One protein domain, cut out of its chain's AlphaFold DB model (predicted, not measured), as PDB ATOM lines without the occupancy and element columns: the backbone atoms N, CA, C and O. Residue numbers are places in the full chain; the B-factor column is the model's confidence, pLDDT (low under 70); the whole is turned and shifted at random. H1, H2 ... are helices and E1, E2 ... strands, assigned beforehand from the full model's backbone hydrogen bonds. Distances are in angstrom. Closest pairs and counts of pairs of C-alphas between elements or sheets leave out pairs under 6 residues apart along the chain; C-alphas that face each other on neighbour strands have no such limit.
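What this domain is: This is residues 7 to 88 of the 133 residues of the protein "ER membrane protein complex subunit 1" of Hemiselmis andersenii (UniProt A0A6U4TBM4). With little regular structure, the printed part is a long loop of unnamed chain, running out through residues 7 to 27 to the short helix H1 at one end and back through residues 33 to 60 to a small three-stranded sheet at the other. The 82 residues have H1, E1, E2 and E3 in that order; the sheet, E1 E2 E3, is an antiparallel meander, each strand neighbouring the one before. The class is mixed, with 23 residues in named elements; the whole is loose, radius of gyration of the C-alphas 16.4 A, spanning 48 by 30 by 20 A.

How they stand to each other: H1, residues 28 to 32, has its O i to N i+4 pair within hydrogen-bond range and is not on the sheet. E1, residues 61 to 66, and E2, residues 73 to 78, form a hairpin at 162 degrees, with N 63 and O 76 2.8 A apart. E2 and E3, residues 82 to 87, form another at 161 degrees, with N 77 and O 83 2.8 A apart.

Where its parts are: H1 begins at C-alpha 28 (156.495, 197.875, 184.037). E1 spans 16.9 A, E2 16.2 A and E3 15.7 A, ending at C-alpha 87 (160.252, 165.299, 190.777).

The domain as a whole: The farthest C-alphas, Pro 28 and Thr 80, are 50.0 A apart. The printed part has no cut; H1 to E1 is a long link. Residue 7 has pLDDT under 70.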
ATOM      1  N   SER A   7     142.737 159.448 193.562       68.62
ATOM      2  CA  SER A   7     143.708 160.517 193.795       68.62
ATOM      3  C   SER A   7     144.814 160.463 192.731       68.62
ATOM      4  O   SER A   7     145.501 159.452 192.582       68.62
ATOM      5  N   ARG A   8     144.991 161.560 191.980       77.94
ATOM      6  CA  ARG A   8     146.142 161.799 191.086       77.94
ATOM      7  C   ARG A   8     146.989 162.923 191.668       77.94
ATOM      8  O   ARG A   8     146.438 163.912 192.150       77.94
ATOM      9  N   ILE A   9     148.312 162.790 191.608       80.12
ATOM     10  CA  ILE A   9     149.225 163.799 192.155       80.12
ATOM     11  C   ILE A   9     149.589 164.790 191.052       80.12
ATOM     12  O   ILE A   9     150.240 164.417 190.076       80.12
ATOM     13  N   GLY A  10     149.137 166.035 191.200       81.56
ATOM     14  CA  GLY A  10     149.477 167.155 190.323       81.56
ATOM     15  C   GLY A  10     150.525 168.063 190.961       81.56
ATOM     16  O   GLY A  10     150.492 168.291 192.169       81.56
ATOM     17  N   VAL A  11     151.433 168.595 190.147       79.44
ATOM     18  CA  VAL A  11     152.423 169.594 190.571       79.44
ATOM     19  C   VAL A  11     152.071 170.937 189.947       79.44
ATOM     20  O   VAL A  11     151.734 171.018 188.767       79.44
ATOM     21  N   SER A  12     152.164 172.008 190.728       81.12
ATOM     22  CA  SER A  12     152.004 173.379 190.245       81.12
ATOM     23  C   SER A  12     153.169 174.237 190.716       81.12
ATOM     24  O   SER A  12     153.593 174.125 191.865       81.12
ATOM     25  N   GLY A  13     153.660 175.122 189.848       77.56
ATOM     26  CA  GLY A  13     154.690 176.087 190.224       77.56
ATOM     27  C   GLY A  13     154.199 177.043 191.313       77.56
ATOM     28  O   GLY A  13     153.070 177.532 191.256       77.56
ATOM     29  N   TRP A  14     155.062 177.350 192.284       74.88
ATOM     30  CA  TRP A  14     154.731 178.245 193.401       74.88
ATOM     31  C   TRP A  14     154.305 179.648 192.948       74.88
ATOM     32  O   TRP A  14     153.442 180.275 193.563       74.88
ATOM     33  N   GLY A  15     154.840 180.109 191.814       77.00
ATOM     34  CA  GLY A  15     154.477 181.380 191.190       77.00
ATOM     35  C   GLY A  15     152.985 181.528 190.877       77.00
ATOM     36  O   GLY A  15     152.548 182.660 190.701       77.00
ATOM     37  N   PHE A  16     152.203 180.433 190.867       76.06
ATOM     38  CA  PHE A  16     150.743 180.440 190.713       76.06
ATOM     39  C   PHE A  16     149.948 180.643 192.014       76.06
ATOM     40  O   PHE A  16     148.749 180.923 191.947       76.06
ATOM     41  N   LEU A  17     150.591 180.680 193.184       79.69
ATOM     42  CA  LEU A  17     149.924 180.891 194.482       79.69
ATOM     43  C   LEU A  17     150.413 182.127 195.262       79.69
ATOM     44  O   LEU A  17     150.012 182.353 196.399       79.69
ATOM     45  N   THR A  18     151.250 182.962 194.652       78.94
ATOM     46  CA  THR A  18     151.738 184.213 195.250       78.94
ATOM     47  C   THR A  18     150.641 185.269 195.435       78.94
ATOM     48  O   THR A  18     149.790 185.464 194.568       78.94
ATOM     49  N   LYS A  19     150.695 185.994 196.566       79.06
ATOM     50  CA  LYS A  19     149.790 187.113 196.888       79.06
ATOM     51  C   LYS A  19     150.009 188.331 195.983       79.06
ATOM     52  O   LYS A  19     149.049 189.017 195.654       79.06
ATOM     53  N   SER A  20     151.252 188.601 195.588       77.25
ATOM     54  CA  SER A  20     151.660 189.836 194.900       77.25
ATOM     55  C   SER A  20     151.308 189.877 193.409       77.25
ATOM     56  O   SER A  20     152.051 190.451 192.626       77.25
ATOM     57  N   ARG A  21     150.208 189.253 192.972       80.19
ATOM     58  CA  ARG A  21     149.844 189.265 191.551       80.19
ATOM     59  C   ARG A  21     148.993 190.468 191.171       80.19
ATOM     60  O   ARG A  21     147.973 190.712 191.825       80.19
ATOM     61  N   PRO A  22     149.322 191.156 190.067       79.25
ATOM     62  CA  PRO A  22     148.487 192.233 189.574       79.25
ATOM     63  C   PRO A  22     147.153 191.660 189.073       79.25
ATOM     64  O   PRO A  22     147.106 190.711 188.289       79.25
ATOM     65  N   THR A  23     146.048 192.229 189.560       77.19
ATOM     66  CA  THR A  23     144.684 191.928 189.071       77.19
ATOM     67  C   THR A  23     144.342 192.751 187.822       77.19
ATOM     68  O   THR A  23     143.465 192.389 187.044       77.19
ATOM     69  N   THR A  24     145.068 193.852 187.616       76.75
ATOM     70  CA  THR A  24     144.929 194.779 186.486       76.75
ATOM     71  C   THR A  24     146.069 194.556 185.483       76.75
ATOM     72  O   THR A  24     146.963 193.749 185.727       76.75
ATOM     73  N   LYS A  25     146.042 195.254 184.336       76.06
ATOM     74  CA  LYS A  25     147.140 195.250 183.353       76.06
ATOM     75  C   LYS A  25     148.496 195.453 184.059       76.06
ATOM     76  O   LYS A  25     148.574 196.346 184.902       76.06
ATOM     77  N   PRO A  26     149.517 194.645 183.729       76.62
ATOM     78  CA  PRO A  26     150.788 194.646 184.441       76.62
ATOM     79  C   PRO A  26     151.496 195.998 184.311       76.62
ATOM     80  O   PRO A  26     151.549 196.588 183.229       76.62
ATOM     81  N   THR A  27     152.029 196.477 185.430       81.31
ATOM     82  CA  THR A  27     152.907 197.650 185.494       81.31
ATOM     83  C   THR A  27     154.289 197.254 184.945       81.31
ATOM     84  O   THR A  27     154.648 196.075 185.017       81.31
ATOM     85  N   PRO A  28     155.111 198.182 184.415       79.12
ATOM     86  CA  PRO A  28     156.495 197.875 184.037       79.12
ATOM     87  C   PRO A  28     157.301 197.206 185.165       79.12
ATOM     88  O   PRO A  28     157.990 196.232 184.894       79.12
ATOM     89  N   ALA A  29     157.119 197.625 186.424       78.75
ATOM     90  CA  ALA A  29     157.743 196.978 187.585       78.75
ATOM     91  C   ALA A  29     157.316 195.504 187.760       78.75
ATOM     92  O   ALA A  29     158.152 194.632 187.969       78.75
ATOM     93  N   ASP A  30     156.025 195.196 187.584       78.44
ATOM     94  CA  ASP A  30     155.511 193.819 187.679       78.44
ATOM     95  C   ASP A  30     156.036 192.929 186.537       78.44
ATOM     96  O   ASP A  30     156.163 191.710 186.673       78.44
ATOM     97  N   THR A  31     156.331 193.547 185.391       77.94
ATOM     98  CA  THR A  31     156.869 192.866 184.208       77.94
ATOM     99  C   THR A  31     158.347 192.525 184.390       77.94
ATOM    100  O   THR A  31     158.770 191.451 183.968       77.94
ATOM    101  N   GLU A  32     159.117 193.395 185.050       80.50
ATOM    102  CA  GLU A  32     160.523 193.140 185.400       80.50
ATOM    103  C   GLU A  32     160.673 191.957 186.368       80.50
ATOM    104  O   GLU A  32     161.596 191.158 186.223       80.50
ATOM    105  N   GLU A  33     159.728 191.779 187.295       81.38
ATOM    106  CA  GLU A  33     159.684 190.618 188.197       81.38
ATOM    107  C   GLU A  33     159.148 189.335 187.526       81.38
ATOM    108  O   GLU A  33     159.167 188.257 188.126       81.38
ATOM    109  N   GLY A  34     158.660 189.423 186.283       79.69
ATOM    110  CA  GLY A  34     158.081 188.289 185.559       79.69
ATOM    111  C   GLY A  34     156.770 187.780 186.168       79.69
ATOM    112  O   GLY A  34     156.437 186.598 186.032       79.69
ATOM    113  N   LEU A  35     156.020 188.644 186.860       80.75
ATOM    114  CA  LEU A  35     154.780 188.257 187.521       80.75
ATOM    115  C   LEU A  35     153.681 187.980 186.495       80.75
ATOM    116  O   LEU A  35     153.292 188.825 185.690       80.75
ATOM    117  N   VAL A  36     153.125 186.772 186.564       81.25
ATOM    118  CA  VAL A  36     151.944 186.410 185.780       81.25
ATOM    119  C   VAL A  36     150.732 187.173 186.337       81.25
ATOM    120  O   VAL A  36     150.589 187.252 187.561       81.25
ATOM    121  N   PRO A  37     149.831 187.706 185.491       83.88
ATOM    122  CA  PRO A  37     148.582 188.306 185.952       83.88
ATOM    123  C   PRO A  37     147.735 187.328 186.773       83.88
ATOM    124  O   PRO A  37     147.760 186.111 186.556       83.88
ATOM    125  N   TYR A  38     146.961 187.858 187.718       85.94
ATOM    126  CA  TYR A  38     146.066 187.041 188.528       85.94
ATOM    127  C   TYR A  38     145.001 186.357 187.657       85.94
ATOM    128  O   TYR A  38     144.275 187.009 186.908       85.94
ATOM    129  N   ASN A  39     144.883 185.035 187.794       83.75
ATOM    130  CA  ASN A  39     143.811 184.242 187.207       83.75
ATOM    131  C   ASN A  39     143.081 183.500 188.339       83.75
ATOM    132  O   ASN A  39     143.726 182.710 189.033       83.75
ATOM    133  N   PRO A  40     141.767 183.728 188.544       83.94
ATOM    134  CA  PRO A  40     141.009 183.056 189.599       83.94
ATOM    135  C   PRO A  40     140.821 181.554 189.341       83.94
ATOM    136  O   PRO A  40     140.504 180.811 190.268       83.94
ATOM    137  N   PHE A  41     141.010 181.093 188.103       84.00
ATOM    138  CA  PHE A  41     140.894 179.686 187.745       84.00
ATOM    139  C   PHE A  41     142.277 179.042 187.672       84.00
ATOM    140  O   PHE A  41     143.094 179.370 186.810       84.00
ATOM    141  N   ILE A  42     142.523 178.078 188.557       81.75
ATOM    142  CA  ILE A  42     143.716 177.234 188.494       81.75
ATOM    143  C   ILE A  42     143.459 176.157 187.441       81.75
ATOM    144  O   ILE A  42     142.629 175.266 187.630       81.75
ATOM    145  N   THR A  43     144.157 176.246 186.314       79.12
ATOM    146  CA  THR A  43     144.058 175.247 185.251       79.12
ATOM    147  C   THR A  43     144.835 173.993 185.644       79.12
ATOM    148  O   THR A  43     146.041 174.024 185.882       79.12
ATOM    149  N   LEU A  44     144.139 172.859 185.711       81.00
ATOM    150  CA  LEU A  44     144.768 171.556 185.910       81.00
ATOM    151  C   LEU A  44     145.208 171.021 184.549       81.00
ATOM    152  O   LEU A  44     144.384 170.570 183.754       81.00
ATOM    153  N   ASN A  45     146.506 171.105 184.260       80.81
ATOM    154  CA  ASN A  45     147.052 170.566 183.023       80.81
ATOM    155  C   ASN A  45     147.255 169.046 183.164       80.81
ATOM    156  O   ASN A  45     147.905 168.614 184.115       80.81
ATOM    157  N   PRO A  46     146.766 168.207 182.231       81.00
ATOM    158  CA  PRO A  46     147.039 166.775 182.271       81.00
ATOM    159  C   PRO A  46     148.538 166.424 182.271       81.00
ATOM    160  O   PRO A  46     148.900 165.368 182.787       81.00
ATOM    161  N   THR A  47     149.410 167.287 181.735       82.06
ATOM    162  CA  THR A  47     150.869 167.078 181.735       82.06
ATOM    163  C   THR A  47     151.527 167.338 183.087       82.06
ATOM    164  O   THR A  47     152.653 166.898 183.298       82.06
ATOM    165  N   SER A  48     150.850 168.025 184.012       79.44
ATOM    166  CA  SER A  48     151.394 168.305 185.343       79.44
ATOM    167  C   SER A  48     151.100 167.201 186.364       79.44
ATOM    168  O   SER A  48     151.515 167.304 187.522       79.44
ATOM    169  N   PHE A  49     150.409 166.129 185.954       85.31
ATOM    170  CA  PHE A  49     150.203 164.949 186.788       85.31
ATOM    171  C   PHE A  49     151.422 164.028 186.752       85.31
ATOM    172  O   PHE A  49     151.700 163.390 185.740       85.31
ATOM    173  N   LEU A  50     152.079 163.875 187.902       82.50
ATOM    174  CA  LEU A  50     153.190 162.937 188.089       82.50
ATOM    175  C   LEU A  50     152.748 161.484 187.950       82.50
ATOM    176  O   LEU A  50     153.495 160.637 187.473       82.50
ATOM    177  N   SER A  51     151.526 161.184 188.386       80.19
ATOM    178  CA  SER A  51     151.046 159.808 188.440       80.19
ATOM    179  C   SER A  51     150.630 159.252 187.072       80.19
ATOM    180  O   SER A  51     150.263 158.091 187.022       80.19
ATOM    181  N   TYR A  52     150.694 160.013 185.965       79.38
ATOM    182  CA  TYR A  52     150.244 159.600 184.619       79.38
ATOM    183  C   TYR A  52     148.960 158.742 184.654       79.38
ATOM    184  O   TYR A  52     147.886 159.298 184.895       79.38
ATOM    185  N   ASN A  53     149.062 157.420 184.451       82.62
ATOM    186  CA  ASN A  53     147.946 156.462 184.471       82.62
ATOM    187  C   ASN A  53     147.809 155.665 185.791       82.62
ATOM    188  O   ASN A  53     146.915 154.839 185.945       82.62
ATOM    189  N   HIS A  54     148.696 155.891 186.754       82.12
ATOM    190  CA  HIS A  54     148.621 155.307 188.085       82.12
ATOM    191  C   HIS A  54     147.729 156.163 188.975       82.12
ATOM    192  O   HIS A  54     147.896 157.376 189.101       82.12
ATOM    193  N   THR A  55     146.745 155.518 189.585       81.69
ATOM    194  CA  THR A  55     145.778 156.169 190.464       81.69
ATOM    195  C   THR A  55     145.993 155.592 191.848       81.69
ATOM    196  O   THR A  55     146.107 154.378 191.999       81.69
ATOM    197  N   ILE A  56     146.171 156.465 192.838       80.50
ATOM    198  CA  ILE A  56     146.504 156.045 194.197       80.50
ATOM    199  C   ILE A  56     145.207 156.045 194.984       80.50
ATOM    200  O   ILE A  56     144.576 157.091 195.159       80.50
ATOM    201  N   TYR A  57     144.805 154.869 195.448       82.94
ATOM    202  CA  TYR A  57     143.621 154.741 196.278       82.94
ATOM    203  C   TYR A  57     143.952 155.112 197.724       82.94
ATOM    204  O   TYR A  57     144.947 154.655 198.290       82.94
ATOM    205  N   ASN A  58     143.073 155.915 198.330       84.81
ATOM    206  CA  ASN A  58     143.126 156.263 199.749       84.81
ATOM    207  C   ASN A  58     144.483 156.857 200.186       84.81
ATOM    208  O   ASN A  58     145.151 156.334 201.082       84.81
ATOM    209  N   LEU A  59     144.903 157.938 199.521       84.56
ATOM    210  CA  LEU A  59     146.126 158.673 199.849       84.56
ATOM    211  C   LEU A  59     146.073 159.182 201.304       84.56
ATOM    212  O   LEU A  59     145.208 159.986 201.647       84.56
ATOM    213  N   ARG A  60     147.008 158.735 202.151       87.56
ATOM    214  CA  ARG A  60     147.119 159.173 203.556       87.56
ATOM    215  C   ARG A  60     148.074 160.345 203.721       87.56
ATOM    216  O   ARG A  60     147.842 161.205 204.565       87.56
ATOM    217  N   GLY A  61     149.139 160.379 202.928       87.06
ATOM    218  CA  GLY A  61     150.138 161.434 203.002       87.06
ATOM    219  C   GLY A  61     151.148 161.378 201.864       87.06
ATOM    220  O   GLY A  61     151.220 160.409 201.105       87.06
ATOM    221  N   ILE A  62     151.927 162.453 201.757       90.06
ATOM    222  CA  ILE A  62     153.037 162.593 200.815       90.06
ATOM    223  C   ILE A  62     154.264 162.997 201.632       90.06
ATOM    224  O   ILE A  62     154.217 163.981 202.367       90.06
ATOM    225  N   SER A  63     155.340 162.228 201.510       91.00
ATOM    226  CA  SER A  63     156.667 162.570 202.015       91.00
ATOM    227  C   SER A  63     157.535 163.040 200.852       91.00
ATOM    228  O   SER A  63     157.508 162.441 199.774       91.00
ATOM    229  N   VAL A  64     158.291 164.114 201.057       91.00
ATOM    230  CA  VAL A  64     159.232 164.642 200.065       91.00
ATOM    231  C   VAL A  64     160.577 164.830 200.736       91.00
ATOM    232  O   VAL A  64     160.672 165.538 201.736       91.00
ATOM    233  N   GLU A  65     161.611 164.227 200.162       91.19
ATOM    234  CA  GLU A  65     162.994 164.389 200.606       91.19
ATOM    235  C   GLU A  65     163.842 165.016 199.494       91.19
ATOM    236  O   GLU A  65     163.637 164.720 198.308       91.19
ATOM    237  N   PRO A  66     164.794 165.899 199.838       86.88
ATOM    238  CA  PRO A  66     165.723 166.445 198.862       86.88
ATOM    239  C   PRO A  66     166.621 165.328 198.319       86.88
ATOM    240  O   PRO A  66     167.103 164.478 199.071       86.88
ATOM    241  N   ALA A  67     166.855 165.314 197.009       86.06
ATOM    242  CA  ALA A  67     167.848 164.417 196.435       86.06
ATOM    243  C   ALA A  67     169.253 165.020 196.568       86.06
ATOM    244  O   ALA A  67     169.427 166.201 196.863       86.06
ATOM    245  N   ARG A  68     170.281 164.212 196.286       84.75
ATOM    246  CA  ARG A  68     171.670 164.699 196.220       84.75
ATOM    247  C   ARG A  68     171.887 165.723 195.097       84.75
ATOM    248  O   ARG A  68     172.803 166.529 195.183       84.75
ATOM    249  N   ILE A  69     171.087 165.641 194.034       83.12
ATOM    250  CA  ILE A  69     171.107 166.588 192.919       83.12
ATOM    251  C   ILE A  69     170.100 167.689 193.241       83.12
ATOM    252  O   ILE A  69     168.921 167.385 193.427       83.12
ATOM    253  N   GLU A  70     170.569 168.932 193.291       78.19
ATOM    254  CA  GLU A  70     169.827 170.095 193.790       78.19
ATOM    255  C   GLU A  70     168.504 170.330 193.042       78.19
ATOM    256  O   GLU A  70     167.477 170.604 193.661       78.19
ATOM    257  N   SER A  71     168.496 170.129 191.722       82.31
ATOM    258  CA  SER A  71     167.305 170.268 190.866       82.31
ATOM    259  C   SER A  71     166.248 169.169 191.024       82.31
ATOM    260  O   SER A  71     165.214 169.208 190.344       82.31
ATOM    261  N   THR A  72     166.479 168.164 191.876       86.69
ATOM    262  CA  THR A  72     165.604 166.993 191.989       86.69
ATOM    263  C   THR A  72     165.203 166.701 193.434       86.69
ATOM    264  O   THR A  72     165.978 166.868 194.373       86.69
ATOM    265  N   CYS A  73     163.982 166.209 193.626       88.31
ATOM    266  CA  CYS A  73     163.520 165.693 194.910       88.31
ATOM    267  C   CYS A  73     162.874 164.314 194.761       88.31
ATOM    268  O   CYS A  73     162.386 163.920 193.694       88.31
ATOM    269  N   HIS A  74     162.903 163.561 195.852       90.44
ATOM    270  CA  HIS A  74     162.288 162.253 195.978       90.44
ATOM    271  C   HIS A  74     160.910 162.423 196.605       90.44
ATOM    272  O   HIS A  74     160.799 162.808 197.766       90.44
ATOM    273  N   MET A  75     159.859 162.145 195.838       90.06
ATOM    274  CA  MET A  75     158.486 162.196 196.324       90.06
ATOM    275  C   MET A  75     157.966 160.776 196.521       90.06
ATOM    276  O   MET A  75     157.961 159.965 195.592       90.06
ATOM    277  N   MET A  76     157.478 160.501 197.724       89.88
ATOM    278  CA  MET A  76     156.814 159.257 198.077       89.88
ATOM    279  C   MET A  76     155.408 159.556 198.585       89.88
ATOM    280  O   MET A  76     155.217 160.231 199.590       89.88
ATOM    281  N   ALA A  77     154.412 159.025 197.898       90.19
ATOM    282  CA  ALA A  77     153.022 159.063 198.310       90.19
ATOM    283  C   ALA A  77     152.631 157.704 198.892       90.19
ATOM    284  O   ALA A  77     152.895 156.672 198.275       90.19
ATOM    285  N   TYR A  78     152.005 157.706 200.068       89.00
ATOM    286  CA  TYR A  78     151.601 156.483 200.757       89.00
ATOM    287  C   TYR A  78     150.113 156.514 201.130       89.00
ATOM    288  O   TYR A  78     149.561 157.535 201.552       89.00
ATOM    289  N   GLY A  79     149.453 155.371 200.954       85.69
ATOM    290  CA  GLY A  79     148.028 155.169 201.199       85.69
ATOM    291  C   GLY A  79     147.720 153.687 201.387       85.69
ATOM    292  O   GLY A  79     148.315 153.048 202.256       85.69
ATOM    293  N   THR A  80     146.816 153.141 200.571       87.19
ATOM    294  CA  THR A  80     146.715 151.681 200.375       87.19
ATOM    295  C   THR A  80     147.896 151.163 199.550       87.19
ATOM    296  O   THR A  80     148.467 150.130 199.882       87.19
ATOM    297  N   ASP A  81     148.295 151.937 198.538       84.56
ATOM    298  CA  ASP A  81     149.451 151.671 197.684       84.56
ATOM    299  C   ASP A  81     150.556 152.706 197.942       84.56
ATOM    300  O   ASP A  81     150.297 153.818 198.421       84.56
ATOM    301  N   VAL A  82     151.799 152.340 197.622       87.69
ATOM    302  CA  VAL A  82     152.959 153.237 197.701       87.69
ATOM    303  C   VAL A  82     153.366 153.637 196.288       87.69
ATOM    304  O   VAL A  82     153.647 152.784 195.449       87.69
ATOM    305  N   PHE A  83     153.417 154.942 196.030       88.94
ATOM    306  CA  PHE A  83     153.871 155.510 194.765       88.94
ATOM    307  C   PHE A  83     155.119 156.352 194.995       88.94
ATOM    308  O   PHE A  83     155.151 157.217 195.869       88.94
ATOM    309  N   TYR A  84     156.140 156.120 194.181       89.56
ATOM    310  CA  TYR A  84     157.411 156.819 194.265       89.56
ATOM    311  C   TYR A  84     157.763 157.432 192.914       89.56
ATOM    312  O   TYR A  84     157.702 156.759 191.885       89.56
ATOM    313  N   SER A  85     158.155 158.704 192.923       88.94
ATOM    314  CA  SER A  85     158.641 159.403 191.737       88.94
ATOM    315  C   SER A  85     159.745 160.386 192.100       88.94
ATOM    316  O   SER A  85     159.718 161.023 193.153       88.94
ATOM    317  N   ARG A  86     160.693 160.565 191.178       87.75
ATOM    318  CA  ARG A  86     161.588 161.728 191.194       87.75
ATOM    319  C   ARG A  86     160.849 162.913 190.581       87.75
ATOM    320  O   ARG A  86     160.183 162.747 189.561       87.75
ATOM    321  N   VAL A  87     160.933 164.076 191.215       86.31
ATOM    322  CA  VAL A  87     160.252 165.299 190.777       86.31
ATOM    323  C   VAL A  87     161.296 166.385 190.555       86.31
ATOM    324  O   VAL A  87     162.196 166.565 191.370       86.31
ATOM    325  N   THR A  88     161.182 167.098 189.437       84.69
ATOM    326  CA  THR A  88     162.088 168.188 189.053       84.69
ATOM    327  C   THR A  88     161.278 169.470 188.862       84.69
ATOM    328  O   THR A  88     160.749 169.693 187.768       84.69
TER     329      THR A  88